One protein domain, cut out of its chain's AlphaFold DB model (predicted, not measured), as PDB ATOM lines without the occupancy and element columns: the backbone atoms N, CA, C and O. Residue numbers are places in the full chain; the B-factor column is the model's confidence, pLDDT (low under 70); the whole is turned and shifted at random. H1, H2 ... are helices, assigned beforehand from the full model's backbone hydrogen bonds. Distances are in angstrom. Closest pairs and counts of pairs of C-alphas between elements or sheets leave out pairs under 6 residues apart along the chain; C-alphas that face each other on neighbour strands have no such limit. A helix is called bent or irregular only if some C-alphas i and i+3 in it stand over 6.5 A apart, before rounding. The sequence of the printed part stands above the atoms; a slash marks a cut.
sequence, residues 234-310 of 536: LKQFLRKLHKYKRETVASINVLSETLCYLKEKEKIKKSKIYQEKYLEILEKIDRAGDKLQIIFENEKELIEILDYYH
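AT A GLANCE: This is residues 234 to 310 of the 536 residues of a protein of Lachnospiraceae bacterium (UniProt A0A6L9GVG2). The long helix H2 makes one side of a compact, all-helix body, and a helix folds back from each of its ends, H1 along its first part and H3 slantwise near its last part. The short helix H4 crosses from the end of H3 to the side away from H2, where H5 runs between the beginnings of H1 and H3. The printed part has 77 residues with five named helices, H1 to H5 in order along the chain, and no named strand. The radius of gyration of the C-alphas is 12.2 A, and the C-alphas span 37 by 25 by 19 A.

HOW THE PARTS SIT: H1, residues 234 to 243, touches H2, residues 249 to 267, opposite ways at a shallow tilt of 23 degrees, and the two form a helical hairpin. Their closest C-alphas, those of Leu 241 and Ser 251, are 5.9 A apart. H2 forms a second hairpin with H3, residues 272 to 287. They run opposite ways at 37 degrees, only just a steep tilt, and touch with residues 262 to 266 of H2 and 278 to 282 of H3 alone, closest at the C-alphas of Glu 266 and Leu 279, 7.1 A. H3 and H4, residues 291 to 297, touch only at the corner by their link, where the C-alphas of Ile 285 and Lys 291 are 5.2 A apart. H4 and H2 are close but not clearly touching, and at 72 degrees only just about perpendicular; their closest C-alphas are those of Leu 255 and Leu 292, 7.1 A apart. H5, residues 299 to 308, meets H4 only through their link. With 3 pairs of C-alphas within 8 A in each case, H5 only just touches H3, closest at Tyr 274 and Ile 305, 6.1 A between C-alphas, and H1, closest at Leu 234 and Ile 303, 7.1 A between C-alphas. H1 and H3 are apart. In H1, H3, H4 and H5 every O i to N i+4 pair is within hydrogen-bond range; in H2, 13 of 15 are.

IN THESE COORDINATES: H1 begins at C-alpha 234 (37.626, 32.837, -5.881) and is 14.2 A long from first to last C-alpha. H2 measures 29.2 A from C-alpha 249 (26.648, 44.913, 3.566) to C-alpha 267, and is only just irregular, with C-alphas 264 and 267 6.9 A apart. H3 measures 22.7 A from C-alpha 272 to C-alpha 287, and H4 10.1 A from C-alpha 291 to C-alpha 297. H5, 14.2 A, ends at C-alpha 308 (43.654, 22.840, -11.111).

THE WHOLE: The two C-alphas farthest apart, those of Thr 248 and Lys 272, are 37.1 A from each other. The printed part has no cut, and its four links are tight. The mean pLDDT of the printed part is 91.7, and residues 269 to 270 are under 70.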
ATOM      1  N   LEU A 234      37.490  33.078  -7.318       95.75
ATOM      2  CA  LEU A 234      37.626  32.837  -5.881       95.75
ATOM      3  C   LEU A 234      38.746  33.681  -5.243       95.75
ATOM      4  O   LEU A 234      38.540  34.231  -4.166       95.75
ATOM      5  N   LYS A 235      39.890  33.865  -5.921       94.88
ATOM      6  CA  LYS A 235      41.001  34.693  -5.411       94.88
ATOM      7  C   LYS A 235      40.568  36.149  -5.219       94.88
ATOM      8  O   LYS A 235      40.987  36.803  -4.267       94.88
ATOM      9  N   GLN A 236      39.715  36.673  -6.097       92.25
ATOM     10  CA  GLN A 236      39.178  38.027  -5.964       92.25
ATOM     11  C   GLN A 236      38.163  38.123  -4.819       92.25
ATOM     12  O   GLN A 236      38.216  39.078  -4.044       92.25
ATOM     13  N   PHE A 237      37.267  37.141  -4.690       95.19
ATOM     14  CA  PHE A 237      36.292  37.103  -3.598       95.19
ATOM     15  C   PHE A 237      36.966  37.057  -2.229       95.19
ATOM     16  O   PHE A 237      36.649  37.870  -1.365       95.19
ATOM     17  N   LEU A 238      37.958  36.186  -2.054       95.56
ATOM     18  CA  LEU A 238      38.701  36.057  -0.802       95.56
ATOM     19  C   LEU A 238      39.450  37.343  -0.446       95.56
ATOM     20  O   LEU A 238      39.339  37.816   0.681       95.56
ATOM     21  N   ARG A 239      40.131  37.980  -1.413       93.94
ATOM     22  CA  ARG A 239      40.782  39.288  -1.195       93.94
ATOM     23  C   ARG A 239      39.801  40.343  -0.679       93.94
ATOM     24  O   ARG A 239      40.153  41.120   0.206       93.94
ATOM     25  N   LYS A 240      38.575  40.373  -1.211       94.06
ATOM     26  CA  LYS A 240      37.514  41.274  -0.739       94.06
ATOM     27  C   LYS A 240      37.034  40.902   0.666       94.06
ATOM     28  O   LYS A 240      36.951  41.779   1.518       94.06
ATOM     29  N   LEU A 241      36.770  39.622   0.923       95.56
ATOM     30  CA  LEU A 241      36.302  39.132   2.225       95.56
ATOM     31  C   LEU A 241      37.321  39.365   3.349       95.56
ATOM     32  O   LEU A 241      36.919  39.724   4.447       95.56
ATOM     33  N   HIS A 242      38.622  39.236   3.071       94.38
ATOM     34  CA  HIS A 242      39.689  39.591   4.021       94.38
ATOM     35  C   HIS A 242      39.777  41.097   4.283       94.38
ATOM     36  O   HIS A 242      40.166  41.519   5.368       94.38
ATOM     37  N   LYS A 243      39.439  41.922   3.284       91.69
ATOM     38  CA  LYS A 243      39.493  43.386   3.386       91.69
ATOM     39  C   LYS A 243      38.301  43.960   4.152       91.69
ATOM     40  O   LYS A 243      38.449  44.969   4.842       91.69
ATOM     41  N   TYR A 244      37.113  43.388   3.979       93.00
ATOM     42  CA  TYR A 244      35.892  43.930   4.566       93.00
ATOM     43  C   TYR A 244      35.732  43.534   6.031       93.00
ATOM     44  O   TYR A 244      35.996  42.402   6.430       93.00
ATOM     45  N   LYS A 245      35.248  44.482   6.842       89.12
ATOM     46  CA  LYS A 245      34.799  44.179   8.205       89.12
ATOM     47  C   LYS A 245      33.645  43.170   8.120       89.12
ATOM     48  O   LYS A 245      32.785  43.298   7.239       89.12
ATOM     49  N   ARG A 246      33.632  42.186   9.028       87.94
ATOM     50  CA  ARG A 246      32.554  41.189   9.124       87.94
ATOM     51  C   ARG A 246      31.200  41.889   9.275       87.94
ATOM     52  O   ARG A 246      31.128  42.966   9.859       87.94
ATOM     53  N   GLU A 247      30.162  41.271   8.717       86.00
ATOM     54  CA  GLU A 247      28.755  41.700   8.820       86.00
ATOM     55  C   GLU A 247      28.426  43.060   8.179       86.00
ATOM     56  O   GLU A 247      27.295  43.533   8.251       86.00
ATOM     57  N   THR A 248      29.370  43.672   7.460       90.31
ATOM     58  CA  THR A 248      29.058  44.795   6.565       90.31
ATOM     59  C   THR A 248      28.247  44.322   5.361       90.31
ATOM     60  O   THR A 248      28.414  43.185   4.908       90.31
ATOM     61  N   VAL A 249      27.437  45.210   4.777       90.75
ATOM     62  CA  VAL A 249      26.648  44.913   3.566       90.75
ATOM     63  C   VAL A 249      27.536  44.373   2.440       90.75
ATOM     64  O   VAL A 249      27.217  43.335   1.860       90.75
ATOM     65  N   ALA A 250      28.694  44.999   2.191       93.62
ATOM     66  CA  ALA A 250      29.674  44.496   1.229       93.62
ATOM     67  C   ALA A 250      30.141  43.068   1.541       93.62
ATOM     68  O   ALA A 250      30.156  42.220   0.651       93.62
ATOM     69  N   SER A 251      30.501  42.774   2.798       94.56
ATOM     70  CA  SER A 251      30.943  41.426   3.184       94.56
ATOM     71  C   SER A 251      29.848  40.375   2.986       94.56
ATOM     72  O   SER A 251      30.136  39.291   2.485       94.56
ATOM     73  N   ILE A 252      28.590  40.711   3.291       94.88
ATOM     74  CA  ILE A 252      27.432  39.822   3.124       94.88
ATOM     75  C   ILE A 252      27.172  39.559   1.638       94.88
ATOM     76  O   ILE A 252      27.013  38.405   1.233       94.88
ATOM     77  N   ASN A 253      27.178  40.608   0.813       95.38
ATOM     78  CA  ASN A 253      26.970  40.486  -0.629       95.38
ATOM     79  C   ASN A 253      28.077  39.654  -1.285       95.38
ATOM     80  O   ASN A 253      27.784  38.722  -2.033       95.38
ATOM     81  N   VAL A 254      29.346  39.931  -0.966       96.12
ATOM     82  CA  VAL A 254      30.479  39.161  -1.506       96.12
ATOM     83  C   VAL A 254      30.460  37.720  -1.005       96.12
ATOM     84  O   VAL A 254      30.738  36.811  -1.786       96.12
ATOM     85  N   LEU A 255      30.102  37.469   0.258       96.62
ATOM     86  CA  LEU A 255      29.958  36.107   0.778       96.62
ATOM     87  C   LEU A 255      28.860  35.350   0.023       96.62
ATOM     88  O   LEU A 255      29.078  34.215  -0.391       96.62
ATOM     89  N   SER A 256      27.715  35.988  -0.222       96.00
ATOM     90  CA  SER A 256      26.622  35.415  -1.015       96.00
ATOM     91  C   SER A 256      27.072  35.056  -2.438       96.00
ATOM     92  O   SER A 256      26.853  33.933  -2.897       96.00
ATOM     93  N   GLU A 257      27.790  35.960  -3.114       95.31
ATOM     94  CA  GLU A 257      28.381  35.698  -4.435       95.31
ATOM     95  C   GLU A 257      29.394  34.551  -4.404       95.31
ATOM     96  O   GLU A 257      29.394  33.698  -5.293       95.31
ATOM     97  N   THR A 258      30.223  34.495  -3.360       97.12
ATOM     98  CA  THR A 258      31.221  33.437  -3.163       97.12
ATOM     99  C   THR A 258      30.546  32.079  -3.024       97.12
ATOM    100  O   THR A 258      30.919  31.134  -3.715       97.12
ATOM    101  N   LEU A 259      29.519  31.981  -2.179       96.88
ATOM    102  CA  LEU A 259      28.757  30.750  -1.969       96.88
ATOM    103  C   LEU A 259      28.046  30.302  -3.250       96.88
ATOM    104  O   LEU A 259      28.076  29.120  -3.589       96.88
ATOM    105  N   CYS A 260      27.450  31.241  -3.990       95.69
ATOM    106  CA  CYS A 260      26.827  30.958  -5.280       95.69
ATOM    107  C   CYS A 260      27.851  30.395  -6.277       95.69
ATOM    108  O   CYS A 260      27.634  29.323  -6.845       95.69
ATOM    109  N   TYR A 261      29.006  31.051  -6.407       95.38
ATOM    110  CA  TYR A 261      30.097  30.598  -7.265       95.38
ATOM    111  C   TYR A 261      30.603  29.203  -6.878       95.38
ATOM    112  O   TYR A 261      30.750  28.342  -7.744       95.38
ATOM    113  N   LEU A 262      30.847  28.949  -5.589       95.00
ATOM    114  CA  LEU A 262      31.309  27.645  -5.110       95.00
ATOM    115  C   LEU A 262      30.292  26.536  -5.431       95.00
ATOM    116  O   LEU A 262      30.676  25.468  -5.919       95.00
ATOM    117  N   LYS A 263      28.998  26.811  -5.253       93.56
ATOM    118  CA  LYS A 263      27.914  25.876  -5.582       93.56
ATOM    119  C   LYS A 263      27.814  25.591  -7.082       93.56
ATOM    120  O   LYS A 263      27.656  24.444  -7.486       93.56
ATOM    121  N   GLU A 264      27.975  26.597  -7.940       92.12
ATOM    122  CA  GLU A 264      28.002  26.393  -9.398       92.12
ATOM    123  C   GLU A 264      29.136  25.454  -9.847       92.12
ATOM    124  O   GLU A 264      29.013  24.758 -10.861       92.12
ATOM    125  N   LYS A 265      30.241  25.414  -9.094       89.06
ATOM    126  CA  LYS A 265      31.423  24.589  -9.383       89.06
ATOM    127  C   LYS A 265      31.333  23.154  -8.855       89.06
ATOM    128  O   LYS A 265      32.195  22.348  -9.194       89.06
ATOM    129  N   GLU A 266      30.265  22.785  -8.148       83.06
ATOM    130  CA  GLU A 266      30.004  21.409  -7.682       83.06
ATOM    131  C   GLU A 266      30.019  20.376  -8.830       83.06
ATOM    132  O   GLU A 266      30.407  19.222  -8.663       83.06
ATOM    133  N   LYS A 267      29.649  20.800 -10.044       74.88
ATOM    134  CA  LYS A 267      29.539  19.929 -11.226       74.88
ATOM    135  C   LYS A 267      30.870  19.626 -11.929       74.88
ATOM    136  O   LYS A 267      30.848  19.024 -13.005       74.88
ATOM    137  N   ILE A 268      32.020  20.040 -11.395       70.44
ATOM    138  CA  ILE A 268      33.319  19.768 -12.029       70.44
ATOM    139  C   ILE A 268      33.689  18.282 -11.862       70.44
ATOM    140  O   ILE A 268      33.959  17.816 -10.762       70.44
ATOM    141  N   LYS A 269      33.721  17.531 -12.973       62.91
ATOM    142  CA  LYS A 269      33.924  16.068 -13.003       62.91
ATOM    143  C   LYS A 269      35.195  15.677 -13.755       62.91
ATOM    144  O   LYS A 269      35.128  15.362 -14.943       62.91
ATOM    145  N   LYS A 270      36.359  15.717 -13.100       65.06
ATOM    146  CA  LYS A 270      37.629  15.329 -13.749       65.06
ATOM    147  C   LYS A 270      38.590  14.543 -12.849       65.06
ATOM    148  O   LYS A 270      39.105  13.532 -13.307       65.06
ATOM    149  N   SER A 271      38.793  14.935 -11.588       79.19
ATOM    150  CA  SER A 271      39.559  14.148 -10.603       79.19
ATOM    151  C   SER A 271      38.661  13.707  -9.451       79.19
ATOM    152  O   SER A 271      38.063  14.550  -8.784       79.19
ATOM    153  N   LYS A 272      38.597  12.393  -9.200       79.12
ATOM    154  CA  LYS A 272      37.780  11.807  -8.125       79.12
ATOM    155  C   LYS A 272      38.212  12.310  -6.741       79.12
ATOM    156  O   LYS A 272      37.363  12.699  -5.951       79.12
ATOM    157  N   ILE A 273      39.523  12.399  -6.502       82.12
ATOM    158  CA  ILE A 273      40.093  12.841  -5.218       82.12
ATOM    159  C   ILE A 273      39.755  14.311  -4.940       82.12
ATOM    160  O   ILE A 273      39.278  14.644  -3.859       82.12
ATOM    161  N   TYR A 274      39.967  15.202  -5.916       86.50
ATOM    162  CA  TYR A 274      39.634  16.618  -5.735       86.50
ATOM    163  C   TYR A 274      38.127  16.846  -5.638       86.50
ATOM    164  O   TYR A 274      37.700  17.736  -4.913       86.50
ATOM    165  N   GLN A 275      37.319  16.045  -6.335       86.31
ATOM    166  CA  GLN A 275      35.866  16.136  -6.248       86.31
ATOM    167  C   GLN A 275      35.351  15.735  -4.858       86.31
ATOM    168  O   GLN A 275      34.541  16.464  -4.296       86.31
ATOM    169  N   GLU A 276      35.831  14.626  -4.289       88.56
ATOM    170  CA  GLU A 276      35.453  14.182  -2.937       88.56
ATOM    171  C   GLU A 276      35.816  15.236  -1.883       88.56
ATOM    172  O   GLU A 276      34.952  15.664  -1.120       88.56
ATOM    173  N   LYS A 277      37.055  15.741  -1.921       90.31
ATOM    174  CA  LYS A 277      37.515  16.821  -1.032       90.31
ATOM    175  C   LYS A 277      36.690  18.097  -1.173       90.31
ATOM    176  O   LYS A 277      36.316  18.712  -0.180       90.31
ATOM    177  N   TYR A 278      36.389  18.501  -2.407       93.25
ATOM    178  CA  TYR A 278      35.592  19.698  -2.664       93.25
ATOM    179  C   TYR A 278      34.181  19.573  -2.083       93.25
ATOM    180  O   TYR A 278      33.710  20.490  -1.416       93.25
ATOM    181  N   LEU A 279      33.528  18.427  -2.295       92.50
ATOM    182  CA  LEU A 279      32.197  18.149  -1.754       92.50
ATOM    183  C   LEU A 279      32.198  18.122  -0.222       92.50
ATOM    184  O   LEU A 279      31.287  18.680   0.381       92.50
ATOM    185  N   GLU A 280      33.237  17.562   0.403       93.50
ATOM    186  CA  GLU A 280      33.392  17.584   1.862       93.50
ATOM    187  C   GLU A 280      33.474  19.022   2.401       93.50
ATOM    188  O   GLU A 280      32.821  19.363   3.391       93.50
ATOM    189  N   ILE A 281      34.239  19.899   1.739       94.94
ATOM    190  CA  ILE A 281      34.334  21.314   2.123       94.94
ATOM    191  C   ILE A 281      32.981  22.015   1.942       94.94
ATOM    192  O   ILE A 281      32.556  22.751   2.834       94.94
ATOM    193  N   LEU A 282      32.277  21.783   0.829       95.00
ATOM    194  CA  LEU A 282      30.949  22.365   0.601       95.00
ATOM    195  C   LEU A 282      29.929  21.915   1.656       95.00
ATOM    196  O   LEU A 282      29.182  22.743   2.171       95.00
ATOM    197  N   GLU A 283      29.936  20.637   2.038       94.88
ATOM    198  CA  GLU A 283      29.062  20.102   3.086       94.88
ATOM    199  C   GLU A 283      29.358  20.741   4.454       94.88
ATOM    200  O   GLU A 283      28.431  21.083   5.195       94.88
ATOM    201  N   LYS A 284      30.640  20.973   4.775       96.19
ATOM    202  CA  LYS A 284      31.050  21.727   5.974       96.19
ATOM    203  C   LYS A 284      30.537  23.165   5.932       96.19
ATOM    204  O   LYS A 284      29.986  23.633   6.924       96.19
ATOM    205  N   ILE A 285      30.676  23.851   4.794       95.81
ATOM    206  CA  ILE A 285      30.181  25.225   4.606       95.81
ATOM    207  C   ILE A 285      28.658  25.282   4.778       95.81
ATOM    208  O   ILE A 285      28.147  26.192   5.428       95.81
ATOM    209  N   ASP A 286      27.916  24.325   4.220       94.88
ATOM    210  CA  ASP A 286      26.452  24.329   4.280       94.88
ATOM    211  C   ASP A 286      25.903  24.081   5.686       94.88
ATOM    212  O   ASP A 286      24.877  24.663   6.045       94.88
ATOM    213  N   ARG A 287      26.595  23.271   6.496       94.88
ATOM    214  CA  ARG A 287      26.224  22.994   7.895       94.88
ATOM    215  C   ARG A 287      26.717  24.041   8.893       94.88
ATOM    216  O   ARG A 287      26.238  24.059  10.025       94.88
ATOM    217  N   ALA A 288      27.681  24.876   8.516       94.56
ATOM    218  CA  ALA A 288      28.290  25.831   9.428       94.56
ATOM    219  C   ALA A 288      27.385  27.033   9.723       94.56
ATOM    220  O   ALA A 288      26.782  27.618   8.823       94.56
ATOM    221  N   GLY A 289      27.365  27.448  10.995       91.81
ATOM    222  CA  GLY A 289      26.770  28.724  11.403       91.81
ATOM    223  C   GLY A 289      27.570  29.925  10.885       91.81
ATOM    224  O   GLY A 289      26.985  30.883  10.389       91.81
ATOM    225  N   ASP A 290      28.905  29.841  10.927       93.50
ATOM    226  CA  ASP A 290      29.816  30.830  10.337       93.50
ATOM    227  C   ASP A 290      30.455  30.262   9.061       93.50
ATOM    228  O   ASP A 290      31.516  29.634   9.076       93.50
ATOM    229  N   LYS A 291      29.779  30.472   7.929       95.56
ATOM    230  CA  LYS A 291      30.249  30.012   6.614       95.56
ATOM    231  C   LYS A 291      31.563  30.668   6.197       95.56
ATOM    232  O   LYS A 291      32.370  30.040   5.515       95.56
ATOM    233  N   LEU A 292      31.773  31.924   6.592       95.25
ATOM    234  CA  LEU A 292      32.968  32.683   6.237       95.25
ATOM    235  C   LEU A 292      34.209  32.073   6.892       95.25
ATOM    236  O   LEU A 292      35.237  31.921   6.235       95.25
ATOM    237  N   GLN A 293      34.087  31.669   8.156       95.69
ATOM    238  CA  GLN A 293      35.157  30.992   8.882       95.69
ATOM    239  C   GLN A 293      35.602  29.706   8.173       95.69
ATOM    240  O   GLN A 293      36.793  29.534   7.918       95.69
ATOM    241  N   ILE A 294      34.657  28.847   7.774       97.31
ATOM    242  CA  ILE A 294      34.981  27.599   7.062       97.31
ATOM    243  C   ILE A 294      35.646  27.878   5.710       97.31
ATOM    244  O   ILE A 294      36.591  27.182   5.337       97.31
ATOM    245  N   ILE A 295      35.195  28.903   4.978       96.88
ATOM    246  CA  ILE A 295      35.829  29.308   3.715       96.88
ATOM    247  C   ILE A 295      37.296  29.693   3.944       96.88
ATOM    248  O   ILE A 295      38.153  29.246   3.187       96.88
ATOM    249  N   PHE A 296      37.600  30.476   4.983       97.19
ATOM    250  CA  PHE A 296      38.975  30.883   5.289       97.19
ATOM    251  C   PHE A 296      39.855  29.724   5.765       97.19
ATOM    252  O   PHE A 296      41.005  29.618   5.342       97.19
ATOM    253  N   GLU A 297      39.324  28.820   6.587       97.44
ATOM    254  CA  GLU A 297      40.049  27.623   7.037       97.44
ATOM    255  C   GLU A 297      40.433  26.702   5.872       97.44
ATOM    256  O   GLU A 297      41.495  26.082   5.895       97.44
ATOM    257  N   ASN A 298      39.601  26.659   4.828       97.31
ATOM    258  CA  ASN A 298      39.801  25.817   3.649       97.31
ATOM    259  C   ASN A 298      40.284  26.609   2.422       97.31
ATOM    260  O   ASN A 298      40.285  26.082   1.311       97.31
ATOM    261  N   GLU A 299      40.714  27.865   2.588       97.06
ATOM    262  CA  GLU A 299      41.033  28.775   1.480       97.06
ATOM    263  C   GLU A 299      42.093  28.199   0.533       97.06
ATOM    264  O   GLU A 299      41.903  28.182  -0.684       97.06
ATOM    265  N   LYS A 300      43.204  27.697   1.089       96.56
ATOM    266  CA  LYS A 300      44.307  27.139   0.294       96.56
ATOM    267  C   LYS A 300      43.852  25.942  -0.533       96.56
ATOM    268  O   LYS A 300      44.187  25.862  -1.711       96.56
ATOM    269  N   GLU A 301      43.074  25.052   0.074       95.00
ATOM    270  CA  GLU A 301      42.597  23.831  -0.575       95.00
ATOM    271  C   GLU A 301      41.522  24.139  -1.627       95.00
ATOM    272  O   GLU A 301      41.580  23.613  -2.736       95.00
ATOM    273  N   LEU A 302      40.605  25.072  -1.350       95.50
ATOM    274  CA  LEU A 302      39.637  25.567  -2.332       95.50
ATOM    275  C   LEU A 302      40.323  26.213  -3.540       95.50
ATOM    276  O   LEU A 302      39.917  25.969  -4.679       95.50
ATOM    277  N   ILE A 303      41.357  27.029  -3.308       95.81
ATOM    278  CA  ILE A 303      42.154  27.608  -4.392       95.81
ATOM    279  C   ILE A 303      42.837  26.492  -5.174       95.81
ATOM    280  O   ILE A 303      42.658  26.455  -6.381       95.81
ATOM    281  N   GLU A 304      43.561  25.577  -4.528       94.00
ATOM    282  CA  GLU A 304      44.268  24.482  -5.211       94.00
ATOM    283  C   GLU A 304      43.327  23.662  -6.107       94.00
ATOM    284  O   GLU A 304      43.602  23.476  -7.295       94.00
ATOM    285  N   ILE A 305      42.179  23.242  -5.564       92.44
ATOM    286  CA  ILE A 305      41.167  22.466  -6.290       92.44
ATOM    287  C   ILE A 305      40.660  23.236  -7.509       92.44
ATOM    288  O   ILE A 305      40.602  22.693  -8.612       92.44
ATOM    289  N   LEU A 306      40.243  24.491  -7.328       93.00
ATOM    290  CA  LEU A 306      39.628  25.250  -8.414       93.00
ATOM    291  C   LEU A 306      40.654  25.753  -9.434       93.00
ATOM    292  O   LEU A 306      40.315  25.852 -10.612       93.00
ATOM    293  N   ASP A 307      41.886  26.033  -9.014       92.00
ATOM    294  CA  ASP A 307      42.989  26.449  -9.886       92.00
ATOM    295  C   ASP A 307      43.423  25.289 -10.795       92.00
ATOM    296  O   ASP A 307      43.628  25.505 -11.987       92.00
ATOM    297  N   TYR A 308      43.418  24.042 -10.295       89.31
ATOM    298  CA  TYR A 308      43.654  22.840 -11.111       89.31
ATOM    299  C   TYR A 308      42.703  22.743 -12.318       89.31
ATOM    300  O   TYR A 308      43.093  22.271 -13.385       89.31
ATOM    301  N   TYR A 309      41.464  23.222 -12.176       87.19
ATOM    302  CA  TYR A 309      40.466  23.242 -13.251       87.19
ATOM    303  C   TYR A 309      40.367  24.583 -13.989       87.19
ATOM    304  O   TYR A 309      39.608  24.699 -14.960       87.19
ATOM    305  N   HIS A 310      41.098  25.603 -13.541       90.19
ATOM    306  CA  HIS A 310      41.061  26.943 -14.111       90.19
ATOM    307  C   HIS A 310      42.105  27.075 -15.218       90.19
ATOM    308  O   HIS A 310      43.277  27.350 -14.983       90.19
TER     309      HIS A 310